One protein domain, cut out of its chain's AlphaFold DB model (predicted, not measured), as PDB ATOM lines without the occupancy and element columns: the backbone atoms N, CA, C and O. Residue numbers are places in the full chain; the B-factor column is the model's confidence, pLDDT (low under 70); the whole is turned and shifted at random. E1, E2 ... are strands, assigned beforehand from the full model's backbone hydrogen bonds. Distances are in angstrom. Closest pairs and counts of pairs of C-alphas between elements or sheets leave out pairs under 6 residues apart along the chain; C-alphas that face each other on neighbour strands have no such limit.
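This is residues 355 to 509 and 523 to 546 of the 1230 residues of an uncharacterized protein of Tistrella mobilis (strain KA081020-065) (UniProt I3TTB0). A twisted sheet folds over on itself: E4, E7, E8, E10, E11, E13 and E14 make a long wall, and past the bend in E4 the hairpin E1 and E2 crosses over one face of that wall. The small hairpin E5 and E6 covers more of the same face, making a partial sandwich, while E9 and the bent parts of E10 and E11 form a flap, and E12 lies far out at one end of the long axis. The printed part has 179 residues, with no named helix and fourteen named strands, E1 to E14 in chain order; the class is all strand. The large sheet is branched, its neighbour pairs antiparallel, and E5 and E6 form a second, antiparallel sheet. The whole is compact, with a radius of gyration of the C-alphas of 18.1 A and spans of 60 by 41 by 34 A.

The longest strands of the large sheet are E10, residues 460 to 476, 35.6 A from first to last C-alpha, and E11, residues 482 to 498, 36.1 A. Before them along the chain come E7, residues 423 to 432, 27.3 A; E8, residues 435 to 443, 26.6 A; and E9, residues 453 to 457. E13, residues 525 to 533, measures 26.5 A, and E14, residues 539 to 546, ends with C-alpha 546 at (2.300, 24.083, 31.189). E1, residues 357 to 364, begins with C-alpha 357 at (-4.751, 3.716, 62.713); E2 is residues 372 to 379, E3 residues 383 to 390, and E4 residues 394 to 403, 25.6 A. The second sheet holds E5, residues 406 to 411, and E6, residues 417 to 419. E12 is residues 504 to 506, with C-alpha 504 at (20.345, 35.593, 34.897).

E10 has E8 and E9 on one side and E11 on the other side; N 440 and O 472 of the neighbours E8 and E10 are within hydrogen-bond range at 2.9 A, and so are N 471 and O 488 of the neighbours E10 and E11, at 2.9 A. E10 bends by 97 degrees at residue 463 and E11 by 98 degrees at residue 495. E9, E10 and E11 are a meander, each strand the antiparallel neighbour of the one before, with N 455 and O 462 at 2.9 A. E13 is the next neighbour of E11, N 487 and O 530 at 2.8 A, and forms a hairpin with the edge strand E14, N 529 and O 541 at 2.8 A. E8 has E10 on one side and E7 on the other side, with N 428 and O 439 of E7 and E8 within hydrogen-bond range at 2.8 A; E7 has E8 on one side and E4 on the other side, with N 399 and O 427 of E4 and E7 at 2.9 A. E4 bends by 62 degrees at residue 400; E3 and E2 lie on one side of it and E7 on the other side, with N 398 and O 386 at 2.8 A and N 402 and O 378 at 2.8 A. E1 and E2 are a hairpin, N 360 and O 375 at 2.9 A. The closest C-alphas of E1 and E11 are those of Leu 362 and Ile 482, 5.2 A. The two sheets form a sandwich, two sheets face to face, the strands of the one at 86 degrees to those of the other; within the hairpin E5 and E6, N 407 and O 418 are 2.8 A apart. E12 pairs with no named strand and is apart from E11.

The farthest C-alphas, of Gly 393 and Val 505, are 60.7 A apart. Residues 510 to 522 are not printed, and C-alphas 509 and 523 are 23.3 A apart across the cut. Of the links that are printed whole, none is long. Mean pLDDT of the printed part is 82.2; 18 residues are under 70, among them residues 443 to 452.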
ATOM      1  N   GLY A 355      -8.916   5.446  68.465       80.06
ATOM      2  CA  GLY A 355      -7.547   5.776  68.055       80.06
ATOM      3  C   GLY A 355      -6.910   4.792  67.069       80.06
ATOM      4  O   GLY A 355      -5.742   4.974  66.744       80.06
ATOM      5  N   ALA A 356      -7.655   3.799  66.566       87.50
ATOM      6  CA  ALA A 356      -7.157   2.846  65.579       87.50
ATOM      7  C   ALA A 356      -6.660   3.537  64.294       87.50
ATOM      8  O   ALA A 356      -7.340   4.379  63.688       87.50
ATOM      9  N   VAL A 357      -5.459   3.154  63.868       90.12
ATOM     10  CA  VAL A 357      -4.751   3.716  62.713       90.12
ATOM     11  C   VAL A 357      -4.208   2.587  61.849       90.12
ATOM     12  O   VAL A 357      -3.634   1.635  62.365       90.12
ATOM     13  N   THR A 358      -4.332   2.701  60.527       89.94
ATOM     14  CA  THR A 358      -3.486   1.921  59.615       89.94
ATOM     15  C   THR A 358      -2.249   2.752  59.293       89.94
ATOM     16  O   THR A 358      -2.374   3.853  58.753       89.94
ATOM     17  N   ARG A 359      -1.058   2.259  59.644       90.56
ATOM     18  CA  ARG A 359       0.217   2.948  59.405       90.56
ATOM     19  C   ARG A 359       1.076   2.170  58.415       90.56
ATOM     20  O   ARG A 359       1.294   0.976  58.586       90.56
ATOM     21  N   PHE A 360       1.639   2.888  57.445       91.12
ATOM     22  CA  PHE A 360       2.676   2.371  56.555       91.12
ATOM     23  C   PHE A 360       3.956   3.191  56.676       91.12
ATOM     24  O   PHE A 360       3.925   4.421  56.630       91.12
ATOM     25  N   ASP A 361       5.091   2.508  56.784       91.19
ATOM     26  CA  ASP A 361       6.413   3.128  56.807       91.19
ATOM     27  C   ASP A 361       7.067   3.021  55.420       91.19
ATOM     28  O   ASP A 361       7.220   1.931  54.874       91.19
ATOM     29  N   LEU A 362       7.444   4.160  54.833       91.88
ATOM     30  CA  LEU A 362       7.918   4.280  53.451       91.88
ATOM     31  C   LEU A 362       9.461   4.257  53.391       91.88
ATOM     32  O   LEU A 362      10.084   3.246  53.717       91.88
ATOM     33  N   TRP A 363      10.107   5.360  53.002       90.75
ATOM     34  CA  TRP A 363      11.564   5.498  52.845       90.75
ATOM     35  C   TRP A 363      12.256   6.087  54.094       90.75
ATOM     36  O   TRP A 363      11.619   6.733  54.926       90.75
ATOM     37  N   ALA A 364      13.577   5.916  54.226       87.88
ATOM     38  CA  ALA A 364      14.366   6.480  55.332       87.88
ATOM     39  C   ALA A 364      14.617   7.995  55.164       87.88
ATOM     40  O   ALA A 364      14.953   8.456  54.074       87.88
ATOM     41  N   LEU A 365      14.493   8.793  56.235       84.50
ATOM     42  CA  LEU A 365      14.513  10.267  56.132       84.50
ATOM     43  C   LEU A 365      15.873  10.879  55.739       84.50
ATOM     44  O   LEU A 365      15.919  12.034  55.311       84.50
ATOM     45  N   GLY A 366      16.965  10.123  55.861       71.94
ATOM     46  CA  GLY A 366      18.298  10.496  55.388       71.94
ATOM     47  C   GLY A 366      19.413   9.803  56.173       71.94
ATOM     48  O   GLY A 366      19.198   9.316  57.281       71.94
ATOM     49  N   ALA A 367      20.629   9.779  55.621       66.38
ATOM     50  CA  ALA A 367      21.791   9.243  56.329       66.38
ATOM     51  C   ALA A 367      22.050  10.045  57.621       66.38
ATOM     52  O   ALA A 367      22.315  11.244  57.568       66.38
ATOM     53  N   GLY A 368      21.947   9.383  58.777       66.12
ATOM     54  CA  GLY A 368      22.088  10.012  60.097       66.12
ATOM     55  C   GLY A 368      20.816  10.659  60.665       66.12
ATOM     56  O   GLY A 368      20.859  11.154  61.788       66.12
ATOM     57  N   ILE A 369      19.682  10.631  59.952       76.69
ATOM     58  CA  ILE A 369      18.375  11.025  60.500       76.69
ATOM     59  C   ILE A 369      17.636   9.754  60.923       76.69
ATOM     60  O   ILE A 369      17.286   8.926  60.084       76.69
ATOM     61  N   ALA A 370      17.391   9.596  62.223       75.88
ATOM     62  CA  ALA A 370      16.606   8.480  62.735       75.88
ATOM     63  C   ALA A 370      15.129   8.614  62.317       75.88
ATOM     64  O   ALA A 370      14.514   9.659  62.530       75.88
ATOM     65  N   GLY A 371      14.565   7.541  61.757       82.44
ATOM     66  CA  GLY A 371      13.159   7.457  61.352       82.44
ATOM     67  C   GLY A 371      12.935   7.335  59.841       82.44
ATOM     68  O   GLY A 371      13.813   7.597  59.013       82.44
ATOM     69  N   ARG A 372      11.718   6.918  59.489       88.88
ATOM     70  CA  ARG A 372      11.214   6.806  58.114       88.88
ATOM     71  C   ARG A 372      10.161   7.888  57.869       88.88
ATOM     72  O   ARG A 372       9.624   8.455  58.818       88.88
ATOM     73  N   GLN A 373       9.858   8.182  56.607       90.75
ATOM     74  CA  GLN A 373       8.579   8.808  56.284       90.75
ATOM     75  C   GLN A 373       7.491   7.769  56.548       90.75
ATOM     76  O   GLN A 373       7.478   6.729  55.897       90.75
ATOM     77  N   SER A 374       6.583   8.058  57.470       89.69
ATOM     78  CA  SER A 374       5.375   7.259  57.688       89.69
ATOM     79  C   SER A 374       4.179   7.889  56.976       89.69
ATOM     80  O   SER A 374       4.234   9.051  56.565       89.69
ATOM     81  N   VAL A 375       3.108   7.110  56.850       89.88
ATOM     82  CA  VAL A 375       1.771   7.550  56.442       89.88
ATOM     83  C   VAL A 375       0.764   6.913  57.387       89.88
ATOM     84  O   VAL A 375       0.758   5.693  57.538       89.88
ATOM     85  N   THR A 376      -0.065   7.733  58.028       90.19
ATOM     86  CA  THR A 376      -1.000   7.306  59.075       90.19
ATOM     87  C   THR A 376      -2.435   7.600  58.649       90.19
ATOM     88  O   THR A 376      -2.863   8.752  58.587       90.19
ATOM     89  N   ALA A 377      -3.185   6.544  58.346       89.94
ATOM     90  CA  ALA A 377      -4.603   6.598  58.034       89.94
ATOM     91  C   ALA A 377      -5.413   6.321  59.309       89.94
ATOM     92  O   ALA A 377      -5.565   5.172  59.723       89.94
ATOM     93  N   THR A 378      -5.925   7.375  59.946       90.38
ATOM     94  CA  THR A 378      -6.802   7.251  61.118       90.38
ATOM     95  C   THR A 378      -8.165   6.756  60.671       90.38
ATOM     96  O   THR A 378      -8.815   7.422  59.864       90.38
ATOM     97  N   LEU A 379      -8.607   5.605  61.176       87.31
ATOM     98  CA  LEU A 379      -9.895   5.043  60.777       87.31
ATOM     99  C   LEU A 379     -11.057   5.917  61.263       87.31
ATOM    100  O   LEU A 379     -10.970   6.605  62.285       87.31
ATOM    101  N   ALA A 380     -12.161   5.902  60.519       75.56
ATOM    102  CA  ALA A 380     -13.379   6.564  60.960       75.56
ATOM    103  C   ALA A 380     -13.979   5.841  62.186       75.56
ATOM    104  O   ALA A 380     -14.077   4.618  62.214       75.56
ATOM    105  N   ALA A 381     -14.420   6.601  63.197       74.69
ATOM    106  CA  ALA A 381     -15.063   6.039  64.396       74.69
ATOM    107  C   ALA A 381     -16.396   5.321  64.082       74.69
ATOM    108  O   ALA A 381     -16.818   4.434  64.820       74.69
ATOM    109  N   ALA A 382     -17.031   5.706  62.974       80.88
ATOM    110  CA  ALA A 382     -17.975   4.903  62.210       80.88
ATOM    111  C   ALA A 382     -17.741   5.230  60.725       80.88
ATOM    112  O   ALA A 382     -17.699   6.413  60.378       80.88
ATOM    113  N   GLY A 383     -17.562   4.222  59.872       80.31
ATOM    114  CA  GLY A 383     -17.329   4.419  58.434       80.31
ATOM    115  C   GLY A 383     -17.394   3.124  57.630       80.31
ATOM    116  O   GLY A 383     -17.697   2.058  58.172       80.31
ATOM    117  N   ALA A 384     -17.130   3.215  56.327       84.88
ATOM    118  CA  ALA A 384     -17.221   2.058  55.439       84.88
ATOM    119  C   ALA A 384     -16.017   1.102  55.561       84.88
ATOM    120  O   ALA A 384     -14.862   1.523  55.499       84.88
ATOM    121  N   VAL A 385     -16.291  -0.201  55.648       89.00
ATOM    122  CA  VAL A 385     -15.321  -1.296  55.497       89.00
ATOM    123  C   VAL A 385     -15.837  -2.286  54.458       89.00
ATOM    124  O   VAL A 385     -16.999  -2.698  54.496       89.00
ATOM    125  N   VAL A 386     -14.962  -2.683  53.533       88.88
ATOM    126  CA  VAL A 386     -15.232  -3.695  52.505       88.88
ATOM    127  C   VAL A 386     -14.144  -4.757  52.546       88.88
ATOM    128  O   VAL A 386     -12.967  -4.444  52.396       88.88
ATOM    129  N   ILE A 387     -14.531  -6.020  52.704       89.50
ATOM    130  CA  ILE A 387     -13.624  -7.170  52.630       89.50
ATOM    131  C   ILE A 387     -14.159  -8.102  51.551       89.50
ATOM    132  O   ILE A 387     -15.336  -8.455  51.563       89.50
ATOM    133  N   GLY A 388     -13.332  -8.469  50.581       89.25
ATOM    134  CA  GLY A 388     -13.808  -9.123  49.369       89.25
ATOM    135  C   GLY A 388     -12.746  -9.933  48.649       89.25
ATOM    136  O   GLY A 388     -11.603 -10.046  49.083       89.25
ATOM    137  N   CYS A 389     -13.152 -10.497  47.518       85.44
ATOM    138  CA  CYS A 389     -12.304 -11.304  46.650       85.44
ATOM    139  C   CYS A 389     -12.787 -11.148  45.209       85.44
ATOM    140  O   CYS A 389     -13.943 -11.446  44.908       85.44
ATOM    141  N   ALA A 390     -11.916 -10.637  44.343       76.12
ATOM    142  CA  ALA A 390     -12.207 -10.250  42.961       76.12
ATOM    143  C   ALA A 390     -10.946 -10.429  42.092       76.12
ATOM    144  O   ALA A 390      -9.902 -10.807  42.609       76.12
ATOM    145  N   GLY A 391     -11.010 -10.157  40.784       64.81
ATOM    146  CA  GLY A 391      -9.828 -10.008  39.917       64.81
ATOM    147  C   GLY A 391      -8.852 -11.190  39.968       64.81
ATOM    148  O   GLY A 391      -7.819 -11.111  40.629       64.81
ATOM    149  N   ALA A 392      -9.188 -12.290  39.292       66.56
ATOM    150  CA  ALA A 392      -8.449 -13.560  39.303       66.56
ATOM    151  C   ALA A 392      -8.261 -14.220  40.694       66.56
ATOM    152  O   ALA A 392      -7.389 -15.070  40.861       66.56
ATOM    153  N   GLY A 393      -9.097 -13.866  41.680       68.75
ATOM    154  CA  GLY A 393      -9.090 -14.472  43.019       68.75
ATOM    155  C   GLY A 393      -8.236 -13.739  44.057       68.75
ATOM    156  O   GLY A 393      -7.890 -14.326  45.077       68.75
ATOM    157  N   ARG A 394      -7.910 -12.463  43.820       81.00
ATOM    158  CA  ARG A 394      -7.257 -11.573  44.786       81.00
ATOM    159  C   ARG A 394      -8.225 -11.176  45.900       81.00
ATOM    160  O   ARG A 394      -9.165 -10.407  45.673       81.00
ATOM    161  N   HIS A 395      -7.953 -11.641  47.117       87.62
ATOM    162  CA  HIS A 395      -8.565 -11.111  48.336       87.62
ATOM    163  C   HIS A 395      -8.121  -9.671  48.592       87.62
ATOM    164  O   HIS A 395      -6.991  -9.291  48.277       87.62
ATOM    165  N   PHE A 396      -9.002  -8.877  49.194       88.25
ATOM    166  CA  PHE A 396      -8.699  -7.526  49.652       88.25
ATOM    167  C   PHE A 396      -9.495  -7.154  50.908       88.25
ATOM    168  O   PHE A 396     -10.617  -7.616  51.114       88.25
ATOM    169  N   ALA A 397      -8.920  -6.268  51.712       89.31
ATOM    170  CA  ALA A 397      -9.576  -5.552  52.796       89.31
ATOM    171  C   ALA A 397      -9.410  -4.048  52.557       89.31
ATOM    172  O   ALA A 397      -8.334  -3.597  52.161       89.31
ATOM    173  N   MET A 398     -10.470  -3.271  52.762       87.69
ATOM    174  CA  MET A 398     -10.494  -1.829  52.532       87.69
ATOM    175  C   MET A 398     -11.297  -1.120  53.623       87.69
ATOM    176  O   MET A 398     -12.345  -1.616  54.034       87.69
ATOM    177  N   ALA A 399     -10.829   0.048  54.064       88.56
ATOM    178  CA  ALA A 399     -11.481   0.858  55.088       88.56
ATOM    179  C   ALA A 399     -11.451   2.359  54.763       88.56
ATOM    180  O   ALA A 399     -10.481   2.878  54.202       88.56
ATOM    181  N   GLU A 400     -12.507   3.057  55.173       86.25
ATOM    182  CA  GLU A 400     -12.589   4.513  55.177       86.25
ATOM    183  C   GLU A 400     -11.767   5.102  56.335       86.25
ATOM    184  O   GLU A 400     -11.891   4.715  57.502       86.25
ATOM    185  N   ALA A 401     -10.927   6.076  56.004       87.69
ATOM    186  CA  ALA A 401      -9.991   6.700  56.922       87.69
ATOM    187  C   ALA A 401      -9.849   8.206  56.656       87.69
ATOM    188  O   ALA A 401     -10.382   8.761  55.692       87.69
ATOM    189  N   ARG A 402      -9.080   8.882  57.508       86.62
ATOM    190  CA  ARG A 402      -8.616  10.257  57.305       86.62
ATOM    191  C   ARG A 402      -7.100  10.311  57.370       86.62
ATOM    192  O   ARG A 402      -6.489   9.711  58.250       86.62
ATOM    193  N   VAL A 403      -6.508  11.055  56.442       85.25
ATOM    194  CA  VAL A 403      -5.054  11.201  56.292       85.25
ATOM    195  C   VAL A 403      -4.700  12.683  56.360       85.25
ATOM    196  O   VAL A 403      -5.321  13.504  55.683       85.25
ATOM    197  N   ALA A 404      -3.717  13.034  57.190       82.38
ATOM    198  CA  ALA A 404      -3.254  14.405  57.412       82.38
ATOM    199  C   ALA A 404      -1.733  14.396  57.615       82.38
ATOM    200  O   ALA A 404      -1.248  14.193  58.724       82.38
ATOM    201  N   GLU A 405      -0.980  14.566  56.530       83.25
ATOM    202  CA  GLU A 405       0.425  14.166  56.470       83.25
ATOM    203  C   GLU A 405       1.409  15.308  56.249       83.25
ATOM    204  O   GLU A 405       1.093  16.342  55.654       83.25
ATOM    205  N   ARG A 406       2.651  15.075  56.688       86.44
ATOM    206  CA  ARG A 406       3.789  15.975  56.471       86.44
ATOM    207  C   ARG A 406       4.905  15.232  55.744       86.44
ATOM    208  O   ARG A 406       5.656  14.462  56.335       86.44
ATOM    209  N   LEU A 407       5.015  15.507  54.450       88.19
ATOM    210  CA  LEU A 407       5.806  14.746  53.493       88.19
ATOM    211  C   LEU A 407       7.195  15.366  53.334       88.19
ATOM    212  O   LEU A 407       7.342  16.489  52.849       88.19
ATOM    213  N   ALA A 408       8.238  14.637  53.730       87.69
ATOM    214  CA  ALA A 408       9.634  15.068  53.639       87.69
ATOM    215  C   ALA A 408      10.122  15.294  52.191       87.69
ATOM    216  O   ALA A 408      11.144  15.960  51.985       87.69
ATOM    217  N   CYS A 409       9.388  14.750  51.216       88.62
ATOM    218  CA  CYS A 409       9.524  14.944  49.778       88.62
ATOM    219  C   CYS A 409       8.115  14.930  49.139       88.62
ATOM    220  O   CYS A 409       7.331  14.050  49.502       88.62
ATOM    221  N   PRO A 410       7.768  15.846  48.210       89.88
ATOM    222  CA  PRO A 410       8.524  17.024  47.780       89.88
ATOM    223  C   PRO A 410       8.591  18.108  48.873       89.88
ATOM    224  O   PRO A 410       8.034  17.964  49.961       89.88
ATOM    225  N   ARG A 411       9.301  19.203  48.586       88.56
ATOM    226  CA  ARG A 411       9.456  20.358  49.483       88.56
ATOM    227  C   ARG A 411       9.048  21.653  48.793       88.56
ATOM    228  O   ARG A 411       9.130  21.756  47.571       88.56
ATOM    229  N   ASP A 412       8.619  22.633  49.583       86.88
ATOM    230  CA  ASP A 412       8.322  23.978  49.094       86.88
ATOM    231  C   ASP A 412       9.601  24.769  48.751       86.88
ATOM    232  O   ASP A 412      10.723  24.382  49.085       86.88
ATOM    233  N   HIS A 413       9.424  25.934  48.127       86.06
ATOM    234  CA  HIS A 413      10.495  26.883  47.800       86.06
ATOM    235  C   HIS A 413      11.344  27.381  48.994       86.06
ATOM    236  O   HIS A 413      12.377  28.010  48.779       86.06
ATOM    237  N   ALA A 414      10.922  27.126  50.237       86.81
ATOM    238  CA  ALA A 414      11.641  27.447  51.468       86.81
ATOM    239  C   ALA A 414      12.243  26.189  52.136       86.81
ATOM    240  O   ALA A 414      12.637  26.232  53.303       86.81
ATOM    241  N   GLY A 415      12.302  25.059  51.417       86.56
ATOM    242  CA  GLY A 415      12.867  23.790  51.883       86.56
ATOM    243  C   GLY A 415      11.984  23.019  52.871       86.56
ATOM    244  O   GLY A 415      12.447  22.039  53.470       86.56
ATOM    245  N   ARG A 416      10.728  23.434  53.069       87.81
ATOM    246  CA  ARG A 416       9.805  22.848  54.048       87.81
ATOM    247  C   ARG A 416       9.107  21.609  53.466       87.81
ATOM    248  O   ARG A 416       8.700  21.654  52.306       87.81
ATOM    249  N   PRO A 417       8.921  20.533  54.253       87.12
ATOM    250  CA  PRO A 417       8.039  19.414  53.904       87.12
ATOM    251  C   PRO A 417       6.650  19.882  53.447       87.12
ATOM    252  O   PRO A 417       6.066  20.750  54.102       87.12
ATOM    253  N   VAL A 418       6.117  19.306  52.366       85.56
ATOM    254  CA  VAL A 418       4.747  19.592  51.904       85.56
ATOM    255  C   VAL A 418       3.736  18.921  52.836       85.56
ATOM    256  O   VAL A 418       3.887  17.756  53.190       85.56
ATOM    257  N   THR A 419       2.700  19.653  53.240       80.12
ATOM    258  CA  THR A 419       1.631  19.149  54.115       80.12
ATOM    259  C   THR A 419       0.336  18.927  53.344       80.12
ATOM    260  O   THR A 419      -0.093  19.828  52.617       80.12
ATOM    261  N   THR A 420      -0.332  17.791  53.552       74.81
ATOM    262  CA  THR A 420      -1.753  17.660  53.198       74.81
ATOM    263  C   THR A 420      -2.620  18.273  54.303       74.81
ATOM    264  O   THR A 420      -2.178  18.466  55.437       74.81
ATOM    265  N   ARG A 421      -3.867  18.617  53.976       71.12
ATOM    266  CA  ARG A 421      -4.910  18.831  54.993       71.12
ATOM    267  C   ARG A 421      -5.521  17.474  55.373       71.12
ATOM    268  O   ARG A 421      -5.387  16.545  54.580       71.12
ATOM    269  N   PRO A 422      -6.225  17.362  56.514       75.25
ATOM    270  CA  PRO A 422      -7.082  16.213  56.786       75.25
ATOM    271  C   PRO A 422      -8.098  16.026  55.654       75.25
ATOM    272  O   PRO A 422      -8.945  16.889  55.433       75.25
ATOM    273  N   VAL A 423      -7.987  14.910  54.937       75.12
ATOM    274  CA  VAL A 423      -8.868  14.523  53.825       75.12
ATOM    275  C   VAL A 423      -9.378  13.100  54.023       75.12
ATOM    276  O   VAL A 423      -8.698  12.278  54.643       75.12
ATOM    277  N   THR A 424     -10.569  12.812  53.496       78.94
ATOM    278  CA  THR A 424     -11.115  11.449  53.449       78.94
ATOM    279  C   THR A 424     -10.273  10.588  52.511       78.94
ATOM    280  O   THR A 424      -9.907  11.008  51.409       78.94
ATOM    281  N   ALA A 425      -9.964   9.381  52.969       82.75
ATOM    282  CA  ALA A 425      -9.115   8.415  52.301       82.75
ATOM    283  C   ALA A 425      -9.768   7.029  52.304       82.75
ATOM    284  O   ALA A 425     -10.477   6.675  53.242       82.75
ATOM    285  N   MET A 426      -9.461   6.230  51.287       84.06
ATOM    286  CA  MET A 426      -9.640   4.783  51.315       84.06
ATOM    287  C   MET A 426      -8.261   4.146  51.459       84.06
ATOM    288  O   MET A 426      -7.365   4.417  50.653       84.06
ATOM    289  N   VAL A 427      -8.083   3.309  52.478       88.69
ATOM    290  CA  VAL A 427      -6.912   2.434  52.612       88.69
ATOM    291  C   VAL A 427      -7.309   1.016  52.226       88.69
ATOM    292  O   VAL A 427      -8.347   0.534  52.663       88.69
ATOM    293  N   MET A 428      -6.502   0.362  51.392       87.62
ATOM    294  CA  MET A 428      -6.712  -0.997  50.902       87.62
ATOM    295  C   MET A 428      -5.441  -1.833  51.058       87.62
ATOM    296  O   MET A 428      -4.334  -1.367  50.784       87.62
ATOM    297  N   ILE A 429      -5.623  -3.098  51.427       89.75
ATOM    298  CA  ILE A 429      -4.595  -4.137  51.395       89.75
ATOM    299  C   ILE A 429      -5.151  -5.308  50.591       89.75
ATOM    300  O   ILE A 429      -6.249  -5.783  50.873       89.75
ATOM    301  N   ALA A 430      -4.412  -5.766  49.584       88.56
ATOM    302  CA  ALA A 430      -4.832  -6.842  48.690       88.56
ATOM    303  C   ALA A 430      -3.708  -7.859  48.458       88.56
ATOM    304  O   ALA A 430      -2.530  -7.512  48.546       88.56
ATOM    305  N   GLU A 431      -4.049  -9.111  48.146       86.75
ATOM    306  CA  GLU A 431      -3.056 -10.150  47.847       86.75
ATOM    307  C   GLU A 431      -2.745 -10.243  46.345       86.75
ATOM    308  O   GLU A 431      -3.573 -10.653  45.535       86.75
ATOM    309  N   GLU A 432      -1.517  -9.901  45.954       79.81
ATOM    310  CA  GLU A 432      -1.071  -9.932  44.562       79.81
ATOM    311  C   GLU A 432       0.193 -10.786  44.414       79.81
ATOM    312  O   GLU A 432       1.215 -10.543  45.058       79.81
ATOM    313  N   ALA A 433       0.111 -11.832  43.581       76.00
ATOM    314  CA  ALA A 433       1.190 -12.797  43.333       76.00
ATOM    315  C   ALA A 433       1.856 -13.357  44.617       76.00
ATOM    316  O   ALA A 433       3.073 -13.544  44.674       76.00
ATOM    317  N   GLY A 434       1.061 -13.611  45.665       78.38
ATOM    318  CA  GLY A 434       1.537 -14.129  46.953       78.38
ATOM    319  C   GLY A 434       2.169 -13.082  47.883       78.38
ATOM    320  O   GLY A 434       2.792 -13.450  48.885       78.38
ATOM    321  N   ARG A 435       2.019 -11.785  47.597       85.06
ATOM    322  CA  ARG A 435       2.473 -10.667  48.443       85.06
ATOM    323  C   ARG A 435       1.301  -9.779  48.837       85.06
ATOM    324  O   ARG A 435       0.309  -9.718  48.123       85.06
ATOM    325  N   LEU A 436       1.442  -9.056  49.946       88.88
ATOM    326  CA  LEU A 436       0.499  -8.005  50.309       88.88
ATOM    327  C   LEU A 436       0.879  -6.706  49.594       88.88
ATOM    328  O   LEU A 436       2.010  -6.226  49.690       88.88
ATOM    329  N   GLN A 437      -0.082  -6.158  48.865       88.38
ATOM    330  CA  GLN A 437      -0.020  -4.881  48.171       88.38
ATOM    331  C   GLN A 437      -0.862  -3.881  48.965       88.38
ATOM    332  O   GLN A 437      -2.063  -4.090  49.140       88.38
ATOM    333  N   ALA A 438      -0.235  -2.811  49.448       89.69
ATOM    334  CA  ALA A 438      -0.911  -1.708  50.115       89.69
ATOM    335  C   ALA A 438      -1.136  -0.566  49.118       89.69
ATOM    336  O   ALA A 438      -0.192  -0.082  48.486       89.69
ATOM    337  N   ASP A 439      -2.384  -0.121  49.003       86.94
ATOM    338  CA  ASP A 439      -2.782   1.031  48.202       86.94
ATOM    339  C   ASP A 439      -3.671   1.946  49.053       86.94
ATOM    340  O   ASP A 439      -4.689   1.531  49.601       86.94
ATOM    341  N   LEU A 440      -3.287   3.213  49.176       87.38
ATOM    342  CA  LEU A 440      -4.016   4.239  49.920       87.38
ATOM    343  C   LEU A 440      -4.278   5.399  48.969       87.38
ATOM    344  O   LEU A 440      -3.343   5.904  48.350       87.38
ATOM    345  N   ILE A 441      -5.532   5.835  48.860       82.06
ATOM    346  CA  ILE A 441      -5.947   6.959  48.013       82.06
ATOM    347  C   ILE A 441      -6.777   7.961  48.817       82.06
ATOM    348  O   ILE A 441      -7.665   7.578  49.573       82.06
ATOM    349  N   ALA A 442      -6.501   9.253  48.660       77.94
ATOM    350  CA  ALA A 442      -7.233  10.335  49.309       77.94
ATOM    351  C   ALA A 442      -7.374  11.543  48.374       77.94
ATOM    352  O   ALA A 442      -6.454  11.856  47.614       77.94
ATOM    353  N   THR A 443      -8.495  12.262  48.457       68.12
ATOM    354  CA  THR A 443      -8.689  13.520  47.712       68.12
ATOM    355  C   THR A 443      -9.336  14.592  48.572       68.12
ATOM    356  O   THR A 443     -10.155  14.277  49.431       68.12
ATOM    357  N   GLY A 444      -9.056  15.854  48.262       58.09
ATOM    358  CA  GLY A 444      -9.852  16.992  48.723       58.09
ATOM    359  C   GLY A 444     -10.169  17.894  47.537       58.09
ATOM    360  O   GLY A 444      -9.242  18.374  46.883       58.09
ATOM    361  N   PHE A 445     -11.454  18.096  47.227       52.12
ATOM    362  CA  PHE A 445     -11.853  18.857  46.035       52.12
ATOM    363  C   PHE A 445     -13.207  19.595  46.144       52.12
ATOM    364  O   PHE A 445     -13.859  19.820  45.122       52.12
ATOM    365  N   ALA A 446     -13.589  20.060  47.341       36.66
ATOM    366  CA  ALA A 446     -14.683  21.021  47.523       36.66
ATOM    367  C   ALA A 446     -14.237  22.381  48.108       36.66
ATOM    368  O   ALA A 446     -13.523  22.459  49.104       36.66
ATOM    369  N   GLY A 447     -14.732  23.462  47.490       45.34
ATOM    370  CA  GLY A 447     -15.051  24.764  48.106       45.34
ATOM    371  C   GLY A 447     -13.939  25.710  48.589       45.34
ATOM    372  O   GLY A 447     -14.089  26.921  48.433       45.34
ATOM    373  N   ASP A 448     -12.873  25.213  49.211       40.22
ATOM    374  CA  ASP A 448     -12.071  26.020  50.149       40.22
ATOM    375  C   ASP A 448     -10.953  26.865  49.475       40.22
ATOM    376  O   ASP A 448     -10.350  26.414  48.493       40.22
ATOM    377  N   PRO A 449     -10.636  28.091  49.956       46.62
ATOM    378  CA  PRO A 449      -9.731  29.004  49.254       46.62
ATOM    379  C   PRO A 449      -8.281  28.490  49.154       46.62
ATOM    380  O   PRO A 449      -7.772  27.826  50.064       46.62
ATOM    381  N   PRO A 450      -7.568  28.823  48.058       49.19
ATOM    382  CA  PRO A 450      -6.315  28.170  47.704       49.19
ATOM    383  C   PRO A 450      -5.164  28.541  48.645       49.19
ATOM    384  O   PRO A 450      -4.595  29.632  48.576       49.19
ATOM    385  N   GLY A 451      -4.729  27.571  49.449       55.09
ATOM    386  CA  GLY A 451      -3.382  27.578  50.014       55.09
ATOM    387  C   GLY A 451      -2.357  27.483  48.882       55.09
ATOM    388  O   GLY A 451      -2.174  26.409  48.312       55.09
ATOM    389  N   SER A 452      -1.715  28.601  48.533       69.25
ATOM    390  CA  SER A 452      -0.765  28.654  47.419       69.25
ATOM    391  C   SER A 452       0.583  28.044  47.812       69.25
ATOM    392  O   SER A 452       1.420  28.705  48.439       69.25
ATOM    393  N   LEU A 453       0.815  26.794  47.424       79.19
ATOM    394  CA  LEU A 453       2.128  26.171  47.503       79.19
ATOM    395  C   LEU A 453       3.020  26.711  46.372       79.19
ATOM    396  O   LEU A 453       2.560  26.986  45.263       79.19
ATOM    397  N   ARG A 454       4.314  26.874  46.656       86.31
ATOM    398  CA  ARG A 454       5.335  27.193  45.651       86.31
ATOM    399  C   ARG A 454       6.334  26.054  45.581       86.31
ATOM    400  O   ARG A 454       7.014  25.779  46.571       86.31
ATOM    401  N   LEU A 455       6.420  25.430  44.416       89.50
ATOM    402  CA  LEU A 455       7.372  24.375  44.086       89.50
ATOM    403  C   LEU A 455       8.438  24.937  43.136       89.50
ATOM    404  O   LEU A 455       8.202  25.924  42.438       89.50
ATOM    405  N   VAL A 456       9.619  24.326  43.120       90.00
ATOM    406  CA  VAL A 456      10.747  24.762  42.287       90.00
ATOM    407  C   VAL A 456      11.336  23.552  41.572       90.00
ATOM    408  O   VAL A 456      11.569  22.514  42.186       90.00
ATOM    409  N   VAL A 457      11.575  23.707  40.274       91.88
ATOM    410  CA  VAL A 457      12.349  22.791  39.424       91.88
ATOM    411  C   VAL A 457      13.585  23.542  38.903       91.88
ATOM    412  O   VAL A 457      13.672  24.756  39.080       91.88
ATOM    413  N   GLU A 458      14.552  22.868  38.269       91.44
ATOM    414  CA  GLU A 458      15.877  23.451  37.943       91.44
ATOM    415  C   GLU A 458      15.828  24.780  37.161       91.44
ATOM    416  O   GLU A 458      16.768  25.570  37.218       91.44
ATOM    417  N   ASN A 459      14.747  25.022  36.417       91.44
ATOM    418  CA  ASN A 459      14.565  26.170  35.529       91.44
ATOM    419  C   ASN A 459      13.123  26.729  35.506       91.44
ATOM    420  O   ASN A 459      12.710  27.359  34.529       91.44
ATOM    421  N   ALA A 460      12.331  26.485  36.557       89.62
ATOM    422  CA  ALA A 460      11.042  27.157  36.745       89.62
ATOM    423  C   ALA A 460      10.579  27.170  38.212       89.62
ATOM    424  O   ALA A 460      10.809  26.227  38.972       89.62
ATOM    425  N   VAL A 461       9.836  28.215  38.582       88.56
ATOM    426  CA  VAL A 461       9.070  28.294  39.834       88.56
ATOM    427  C   VAL A 461       7.591  28.103  39.514       88.56
ATOM    428  O   VAL A 461       7.036  28.802  38.663       88.56
ATOM    429  N   LEU A 462       6.950  27.157  40.198       86.50
ATOM    430  CA  LEU A 462       5.572  26.733  39.963       86.50
ATOM    431  C   LEU A 462       4.701  27.189  41.139       86.50
ATOM    432  O   LEU A 462       5.002  26.875  42.292       86.50
ATOM    433  N   ALA A 463       3.626  27.925  40.860       82.88
ATOM    434  CA  ALA A 463       2.601  28.261  41.841       82.88
ATOM    435  C   ALA A 463       1.443  27.268  41.703       82.88
ATOM    436  O   ALA A 463       0.844  27.147  40.635       82.88
ATOM    437  N   THR A 464       1.130  26.559  42.781       80.88
ATOM    438  CA  THR A 464       0.165  25.455  42.816       80.88
ATOM    439  C   THR A 464      -0.817  25.617  43.972       80.88
ATOM    440  O   THR A 464      -0.545  26.332  44.937       80.88
ATOM    441  N   GLY A 465      -1.949  24.918  43.910       77.75
ATOM    442  CA  GLY A 465      -2.748  24.643  45.107       77.75
ATOM    443  C   GLY A 465      -2.039  23.676  46.069       77.75
ATOM    444  O   GLY A 465      -0.871  23.320  45.882       77.75
ATOM    445  N   LEU A 466      -2.769  23.211  47.081       76.88
ATOM    446  CA  LEU A 466      -2.387  22.039  47.876       76.88
ATOM    447  C   LEU A 466      -2.537  20.742  47.041       76.88
ATOM    448  O   LEU A 466      -3.198  20.774  45.998       76.88
ATOM    449  N   PRO A 467      -1.947  19.604  47.469       78.75
ATOM    450  CA  PRO A 467      -2.238  18.306  46.860       78.75
ATOM    451  C   PRO A 467      -3.740  18.007  46.946       78.75
ATOM    452  O   PRO A 467      -4.314  18.056  48.033       78.75
ATOM    453  N   ALA A 468      -4.360  17.705  45.807       72.19
ATOM    454  CA  ALA A 468      -5.794  17.437  45.687       72.19
ATOM    455  C   ALA A 468      -6.104  15.961  45.364       72.19
ATOM    456  O   ALA A 468      -7.197  15.488  45.663       72.19
ATOM    457  N   LEU A 469      -5.118  15.225  44.836       76.69
ATOM    458  CA  LEU A 469      -4.999  13.770  44.984       76.69
ATOM    459  C   LEU A 469      -3.726  13.470  45.780       76.69
ATOM    460  O   LEU A 469      -2.682  14.087  45.541       76.69
ATOM    461  N   TYR A 470      -3.831  12.493  46.671       82.56
ATOM    462  CA  TYR A 470      -2.745  11.835  47.378       82.56
ATOM    463  C   TYR A 470      -2.914  10.324  47.179       82.56
ATOM    464  O   TYR A 470      -3.973   9.790  47.510       82.56
ATOM    465  N   ARG A 471      -1.910   9.622  46.642       85.31
ATOM    466  CA  ARG A 471      -1.917   8.152  46.549       85.31
ATOM    467  C   ARG A 471      -0.585   7.568  47.000       85.31
ATOM    468  O   ARG A 471       0.457   8.079  46.619       85.31
ATOM    469  N   VAL A 472      -0.621   6.473  47.750       88.94
ATOM    470  CA  VAL A 472       0.532   5.607  48.044       88.94
ATOM    471  C   VAL A 472       0.228   4.211  47.507       88.94
ATOM    472  O   VAL A 472      -0.902   3.750  47.640       88.94
ATOM    473  N   SER A 473       1.207   3.552  46.887       88.38
ATOM    474  CA  SER A 473       1.065   2.205  46.318       88.38
ATOM    475  C   SER A 473       2.383   1.433  46.439       88.38
ATOM    476  O   SER A 473       3.426   1.924  46.004       88.38
ATOM    477  N   GLY A 474       2.366   0.221  46.998       89.31
ATOM    478  CA  GLY A 474       3.540  -0.660  47.027       89.31
ATOM    479  C   GLY A 474       3.371  -1.920  47.875       89.31
ATOM    480  O   GLY A 474       2.415  -2.056  48.635       89.31
ATOM    481  N   THR A 475       4.321  -2.851  47.762       89.94
ATOM    482  CA  THR A 475       4.276  -4.102  48.533       89.94
ATOM    483  C   THR A 475       4.673  -3.857  49.983       89.94
ATOM    484  O   THR A 475       5.783  -3.375  50.235       89.94
ATOM    485  N   VAL A 476       3.794  -4.230  50.911       89.69
ATOM    486  CA  VAL A 476       3.980  -4.097  52.361       89.69
ATOM    487  C   VAL A 476       4.463  -5.421  52.961       89.69
ATOM    488  O   VAL A 476       4.032  -6.497  52.539       89.69
ATOM    489  N   ASP A 477       5.388  -5.358  53.919       87.06
ATOM    490  CA  ASP A 477       5.811  -6.519  54.707       87.06
ATOM    491  C   ASP A 477       5.053  -6.633  56.044       87.06
ATOM    492  O   ASP A 477       4.167  -5.836  56.351       87.06
ATOM    493  N   ALA A 478       5.368  -7.665  56.833       78.44
ATOM    494  CA  ALA A 478       4.688  -7.936  58.100       78.44
ATOM    495  C   ALA A 478       4.884  -6.828  59.158       78.44
ATOM    496  O   ALA A 478       4.046  -6.693  60.045       78.44
ATOM    497  N   ASP A 479       5.941  -6.016  59.033       80.88
ATOM    498  CA  ASP A 479       6.246  -4.895  59.928       80.88
ATOM    499  C   ASP A 479       5.513  -3.598  59.511       80.88
ATOM    500  O   ASP A 479       5.715  -2.541  60.113       80.88
ATOM    501  N   GLY A 480       4.688  -3.640  58.455       84.06
ATOM    502  CA  GLY A 480       4.018  -2.466  57.887       84.06
ATOM    503  C   GLY A 480       4.923  -1.595  57.003       84.06
ATOM    504  O   GLY A 480       4.564  -0.457  56.689       84.06
ATOM    505  N   VAL A 481       6.095  -2.091  56.586       89.50
ATOM    506  CA  VAL A 481       7.057  -1.317  55.789       89.50
ATOM    507  C   VAL A 481       6.843  -1.563  54.297       89.50
ATOM    508  O   VAL A 481       6.964  -2.682  53.796       89.50
ATOM    509  N   ILE A 482       6.597  -0.491  53.544       91.38
ATOM    510  CA  ILE A 482       6.584  -0.513  52.079       91.38
ATOM    511  C   ILE A 482       8.011  -0.236  51.602       91.38
ATOM    512  O   ILE A 482       8.433   0.913  51.489       91.38
ATOM    513  N   ARG A 483       8.794  -1.289  51.328       88.44
ATOM    514  CA  ARG A 483      10.222  -1.151  50.951       88.44
ATOM    515  C   ARG A 483      10.456  -0.751  49.494       88.44
ATOM    516  O   ARG A 483      11.557  -0.331  49.152       88.44
ATOM    517  N   ALA A 484       9.450  -0.884  48.638       89.75
ATOM    518  CA  ALA A 484       9.460  -0.353  47.281       89.75
ATOM    519  C   ALA A 484       8.040   0.077  46.907       89.75
ATOM    520  O   ALA A 484       7.094  -0.691  47.094       89.75
ATOM    521  N   GLY A 485       7.894   1.298  46.400       89.50
ATOM    522  CA  GLY A 485       6.583   1.878  46.132       89.50
ATOM    523  C   GLY A 485       6.641   3.252  45.478       89.50
ATOM    524  O   GLY A 485       7.717   3.788  45.188       89.50
ATOM    525  N   THR A 486       5.453   3.803  45.241       89.62
ATOM    526  CA  THR A 486       5.231   5.166  44.757       89.62
ATOM    527  C   THR A 486       4.337   5.951  45.714       89.62
ATOM    528  O   THR A 486       3.454   5.405  46.378       89.62
ATOM    529  N   LEU A 487       4.588   7.255  45.776       89.50
ATOM    530  CA  LEU A 487       3.770   8.281  46.405       89.50
ATOM    531  C   LEU A 487       3.491   9.341  45.342       89.50
ATOM    532  O   LEU A 487       4.413   9.922  44.772       89.50
ATOM    533  N   ASP A 488       2.217   9.615  45.119       85.69
ATOM    534  CA  ASP A 488       1.731  10.527  44.103       85.69
ATOM    535  C   ASP A 488       0.949  11.677  44.693       85.69
ATOM    536  O   ASP A 488      -0.010  11.489  45.442       85.69
ATOM    537  N   LEU A 489       1.337  12.876  44.276       85.19
ATOM    538  CA  LEU A 489       0.649  14.115  44.593       85.19
ATOM    539  C   LEU A 489       0.218  14.779  43.294       85.19
ATOM    540  O   LEU A 489       1.049  15.033  42.420       85.19
ATOM    541  N   VAL A 490      -1.069  15.097  43.173       81.25
ATOM    542  CA  VAL A 490      -1.585  15.870  42.037       81.25
ATOM    543  C   VAL A 490      -2.018  17.243  42.521       81.25
ATOM    544  O   VAL A 490      -2.853  17.367  43.417       81.25
ATOM    545  N   PHE A 491      -1.445  18.274  41.911       79.88
ATOM    546  CA  PHE A 491      -1.683  19.675  42.221       79.88
ATOM    547  C   PHE A 491      -2.410  20.356  41.058       79.88
ATOM    548  O   PHE A 491      -2.046  20.174  39.893       79.88
ATOM    549  N   GLY A 492      -3.375  21.221  41.372       75.94
ATOM    550  CA  GLY A 492      -3.829  22.232  40.417       75.94
ATOM    551  C   GLY A 492      -2.727  23.273  40.209       75.94
ATOM    552  O   GLY A 492      -2.250  23.863  41.185       75.94
ATOM    553  N   LEU A 493      -2.307  23.490  38.961       76.25
ATOM    554  CA  LEU A 493      -1.352  24.540  38.614       76.25
ATOM    555  C   LEU A 493      -2.089  25.885  38.541       76.25
ATOM    556  O   LEU A 493      -3.159  25.982  37.949       76.25
ATOM    557  N   LEU A 494      -1.539  26.928  39.160       75.25
ATOM    558  CA  LEU A 494      -2.174  28.250  39.238       75.25
ATOM    559  C   LEU A 494      -1.482  29.278  38.336       75.25
ATOM    560  O   LEU A 494      -2.155  30.087  37.705       75.25
ATOM    561  N   ASN A 495      -0.145  29.263  38.313       76.81
ATOM    562  CA  ASN A 495       0.717  30.063  37.435       76.81
ATOM    563  C   ASN A 495       2.153  29.494  37.482       76.81
ATOM    564  O   ASN A 495       2.474  28.694  38.364       76.81
ATOM    565  N   TRP A 496       3.051  29.928  36.597       81.19
ATOM    566  CA  TRP A 496       4.474  29.577  36.669       81.19
ATOM    567  C   TRP A 496       5.380  30.660  36.070       81.19
ATOM    568  O   TRP A 496       4.937  31.523  35.313       81.19
ATOM    569  N   LEU A 497       6.661  30.622  36.441       82.94
ATOM    570  CA  LEU A 497       7.701  31.550  36.001       82.94
ATOM    571  C   LEU A 497       8.935  30.754  35.541       82.94
ATOM    572  O   LEU A 497       9.486  30.011  36.355       82.94
ATOM    573  N   PRO A 498       9.398  30.900  34.287       86.56
ATOM    574  CA  PRO A 498      10.676  30.348  33.845       86.56
ATOM    575  C   PRO A 498      11.851  31.058  34.535       86.56
ATOM    576  O   PRO A 498      11.851  32.282  34.691       86.56
ATOM    577  N   THR A 499      12.872  30.293  34.911       87.44
ATOM    578  CA  THR A 499      14.093  30.772  35.577       87.44
ATOM    579  C   THR A 499      15.321  30.069  34.995       87.44
ATOM    580  O   THR A 499      15.181  29.085  34.275       87.44
ATOM    581  N   LEU A 500      16.531  30.540  35.307       89.69
ATOM    582  CA  LEU A 500      17.761  29.761  35.104       89.69
ATOM    583  C   LEU A 500      18.339  29.309  36.460       89.69
ATOM    584  O   LEU A 500      18.085  29.974  37.468       89.69
ATOM    585  N   PRO A 501      19.092  28.188  36.505       84.62
ATOM    586  CA  PRO A 501      19.691  27.661  37.740       84.62
ATOM    587  C   PRO A 501      20.871  28.498  38.260       84.62
ATOM    588  O   PRO A 501      21.264  28.363  39.417       84.62
ATOM    589  N   ASP A 502      21.445  29.337  37.402       85.38
ATOM    590  CA  ASP A 502      22.556  30.242  37.681       85.38
ATOM    591  C   ASP A 502      22.093  31.701  37.406       85.38
ATOM    592  O   ASP A 502      21.058  31.897  36.757       85.38
ATOM    593  N   PRO A 503      22.764  32.744  37.944       86.44
ATOM    594  CA  PRO A 503      22.272  34.125  37.876       86.44
ATOM    595  C   PRO A 503      22.010  34.622  36.449       86.44
ATOM    596  O   PRO A 503      22.871  34.509  35.578       86.44
ATOM    597  N   TYR A 504      20.840  35.230  36.227       89.38
ATOM    598  CA  TYR A 504      20.345  35.593  34.897       89.38
ATOM    599  C   TYR A 504      19.658  36.964  34.854       89.38
ATOM    600  O   TYR A 504      19.207  37.490  35.872       89.38
ATOM    601  N   VAL A 505      19.525  37.516  33.646       88.44
ATOM    602  CA  VAL A 505      18.647  38.655  33.332       88.44
ATOM    603  C   VAL A 505      17.516  38.209  32.400       88.44
ATOM    604  O   VAL A 505      17.682  37.285  31.603       88.44
ATOM    605  N   SER A 506      16.348  38.842  32.518       84.19
ATOM    606  CA  SER A 506      15.110  38.448  31.828       84.19
ATOM    607  C   SER A 506      14.556  39.582  30.968       84.19
ATOM    608  O   SER A 506      14.682  40.752  31.325       84.19
ATOM    609  N   SER A 507      13.883  39.235  29.869       79.12
ATOM    610  CA  SER A 507      13.089  40.172  29.063       79.12
ATOM    611  C   SER A 507      11.715  40.510  29.660       79.12
ATOM    612  O   SER A 507      10.958  41.235  29.025       79.12
ATOM    613  N   CYS A 508      11.352  39.957  30.823       71.19
ATOM    614  CA  CYS A 508      10.035  40.140  31.435       71.19
ATOM    615  C   CYS A 508      10.127  40.801  32.814       71.19
ATOM    616  O   CYS A 508      11.064  40.534  33.571       71.19
ATOM    617  N   ALA A 509       9.143  41.642  33.145       58.56
ATOM    618  CA  ALA A 509       9.078  42.345  34.419       58.56
ATOM    619  C   ALA A 509       8.946  41.358  35.594       58.56
ATOM    620  O   ALA A 509       8.313  40.305  35.487       58.56
ATOM    621  N   GLY A 523      -5.724  26.124  33.710       54.59
ATOM    622  CA  GLY A 523      -6.270  24.770  33.939       54.59
ATOM    623  C   GLY A 523      -5.352  23.555  33.719       54.59
ATOM    624  O   GLY A 523      -5.844  22.485  33.373       54.59
ATOM    625  N   GLY A 524      -4.039  23.709  33.878       66.38
ATOM    626  CA  GLY A 524      -3.061  22.629  33.889       66.38
ATOM    627  C   GLY A 524      -3.007  21.885  35.226       66.38
ATOM    628  O   GLY A 524      -3.401  22.384  36.285       66.38
ATOM    629  N   VAL A 525      -2.468  20.673  35.162       73.38
ATOM    630  CA  VAL A 525      -2.320  19.755  36.291       73.38
ATOM    631  C   VAL A 525      -0.852  19.360  36.405       73.38
ATOM    632  O   VAL A 525      -0.217  19.038  35.401       73.38
ATOM    633  N   LEU A 526      -0.315  19.376  37.625       81.12
ATOM    634  CA  LEU A 526       1.052  18.963  37.927       81.12
ATOM    635  C   LEU A 526       1.021  17.707  38.806       81.12
ATOM    636  O   LEU A 526       0.527  17.758  39.930       81.12
ATOM    637  N   ARG A 527       1.581  16.595  38.325       85.31
ATOM    638  CA  ARG A 527       1.915  15.425  39.150       85.31
ATOM    639  C   ARG A 527       3.312  15.609  39.737       85.31
ATOM    640  O   ARG A 527       4.233  15.982  39.011       85.31
ATOM    641  N   ALA A 528       3.479  15.278  41.011       90.19
ATOM    642  CA  ALA A 528       4.758  14.902  41.599       90.19
ATOM    643  C   ALA A 528       4.706  13.408  41.929       90.19
ATOM    644  O   ALA A 528       3.903  13.001  42.768       90.19
ATOM    645  N   ALA A 529       5.542  12.621  41.260       89.50
ATOM    646  CA  ALA A 529       5.752  11.212  41.554       89.50
ATOM    647  C   ALA A 529       7.028  11.074  42.392       89.50
ATOM    648  O   ALA A 529       8.106  11.526  41.991       89.50
ATOM    649  N   VAL A 530       6.894  10.468  43.567       92.06
ATOM    650  CA  VAL A 530       7.982  10.143  44.491       92.06
ATOM    651  C   VAL A 530       8.098   8.623  44.537       92.06
ATOM    652  O   VAL A 530       7.146   7.949  44.916       92.06
ATOM    653  N   SER A 531       9.241   8.066  44.151       91.81
ATOM    654  CA  SER A 531       9.476   6.618  44.131       91.81
ATOM    655  C   SER A 531      10.695   6.237  44.963       91.81
ATOM    656  O   SER A 531      11.646   7.009  45.090       91.81
ATOM    657  N   TRP A 532      10.677   5.050  45.562       91.88
ATOM    658  CA  TRP A 532      11.789   4.550  46.374       91.88
ATOM    659  C   TRP A 532      11.954   3.036  46.242       91.88
ATOM    660  O   TRP A 532      11.021   2.313  45.883       91.88
ATOM    661  N   SER A 533      13.159   2.561  46.549       89.00
ATOM    662  CA  SER A 533      13.483   1.141  46.664       89.00
ATOM    663  C   SER A 533      14.568   0.929  47.723       89.00
ATOM    664  O   SER A 533      15.613   1.583  47.722       89.00
ATOM    665  N   GLY A 534      14.298   0.025  48.664       82.62
ATOM    666  CA  GLY A 534      15.111  -0.151  49.864       82.62
ATOM    667  C   GLY A 534      15.120   1.098  50.751       82.62
ATOM    668  O   GLY A 534      14.154   1.859  50.804       82.62
ATOM    669  N   ASP A 535      16.240   1.309  51.440       77.94
ATOM    670  CA  ASP A 535      16.425   2.390  52.419       77.94
ATOM    671  C   ASP A 535      17.218   3.587  51.857       77.94
ATOM    672  O   ASP A 535      17.763   4.401  52.604       77.94
ATOM    673  N   GLY A 536      17.300   3.693  50.527       73.69
ATOM    674  CA  GLY A 536      17.891   4.838  49.834       73.69
ATOM    675  C   GLY A 536      17.001   6.093  49.863       73.69
ATOM    676  O   GLY A 536      15.817   6.017  50.206       73.69
ATOM    677  N   PRO A 537      17.544   7.265  49.481       80.25
ATOM    678  CA  PRO A 537      16.742   8.472  49.312       80.25
ATOM    679  C   PRO A 537      15.738   8.299  48.154       80.25
ATOM    680  O   PRO A 537      16.083   7.689  47.139       80.25
ATOM    681  N   PRO A 538      14.516   8.850  48.262       91.00
ATOM    682  CA  PRO A 538      13.506   8.723  47.218       91.00
ATOM    683  C   PRO A 538      13.843   9.586  45.994       91.00
ATOM    684  O   PRO A 538      14.354  10.703  46.118       91.00
ATOM    685  N   ALA A 539      13.492   9.099  44.808       90.56
ATOM    686  CA  ALA A 539      13.562   9.849  43.563       90.56
ATOM    687  C   ALA A 539      12.270  10.655  43.354       90.56
ATOM    688  O   ALA A 539      11.171  10.110  43.430       90.56
ATOM    689  N   LEU A 540      12.403  11.954  43.071       91.75
ATOM    690  CA  LEU A 540      11.296  12.860  42.759       91.75
ATOM    691  C   LEU A 540      11.313  13.217  41.270       91.75
ATOM    692  O   LEU A 540      12.318  13.713  40.761       91.75
ATOM    693  N   ALA A 541      10.178  13.038  40.599       90.62
ATOM    694  CA  ALA A 541       9.940  13.521  39.247       90.62
ATOM    695  C   ALA A 541       8.606  14.272  39.176       90.62
ATOM    696  O   ALA A 541       7.590  13.809  39.689       90.62
ATOM    697  N   PHE A 542       8.594  15.418  38.498       90.38
ATOM    698  CA  PHE A 542       7.365  16.115  38.142       90.38
ATOM    699  C   PHE A 542       6.965  15.814  36.692       90.38
ATOM    700  O   PHE A 542       7.815  15.600  35.821       90.38
ATOM    701  N   ALA A 543       5.661  15.837  36.428       86.44
ATOM    702  CA  ALA A 543       5.092  15.738  35.089       86.44
ATOM    703  C   ALA A 543       3.836  16.611  34.984       86.44
ATOM    704  O   ALA A 543       3.007  16.617  35.892       86.44
ATOM    705  N   GLY A 544       3.682  17.337  33.880       80.62
ATOM    706  CA  GLY A 544       2.486  18.143  33.624       80.62
ATOM    707  C   GLY A 544       2.682  19.127  32.479       80.62
ATOM    708  O   GLY A 544       3.774  19.673  32.308       80.62
ATOM    709  N   ASP A 545       1.628  19.356  31.701       79.50
ATOM    710  CA  ASP A 545       1.637  20.356  30.635       79.50
ATOM    711  C   ASP A 545       1.475  21.762  31.229       79.50
ATOM    712  O   ASP A 545       0.667  21.999  32.132       79.50
ATOM    713  N   LEU A 546       2.269  22.704  30.726       75.81
ATOM    714  CA  LEU A 546       2.300  24.083  31.189       75.81
ATOM    715  C   LEU A 546       1.475  24.969  30.241       75.81
ATOM    716  O   LEU A 546       1.841  25.117  29.072       75.81
TER     717      LEU A 546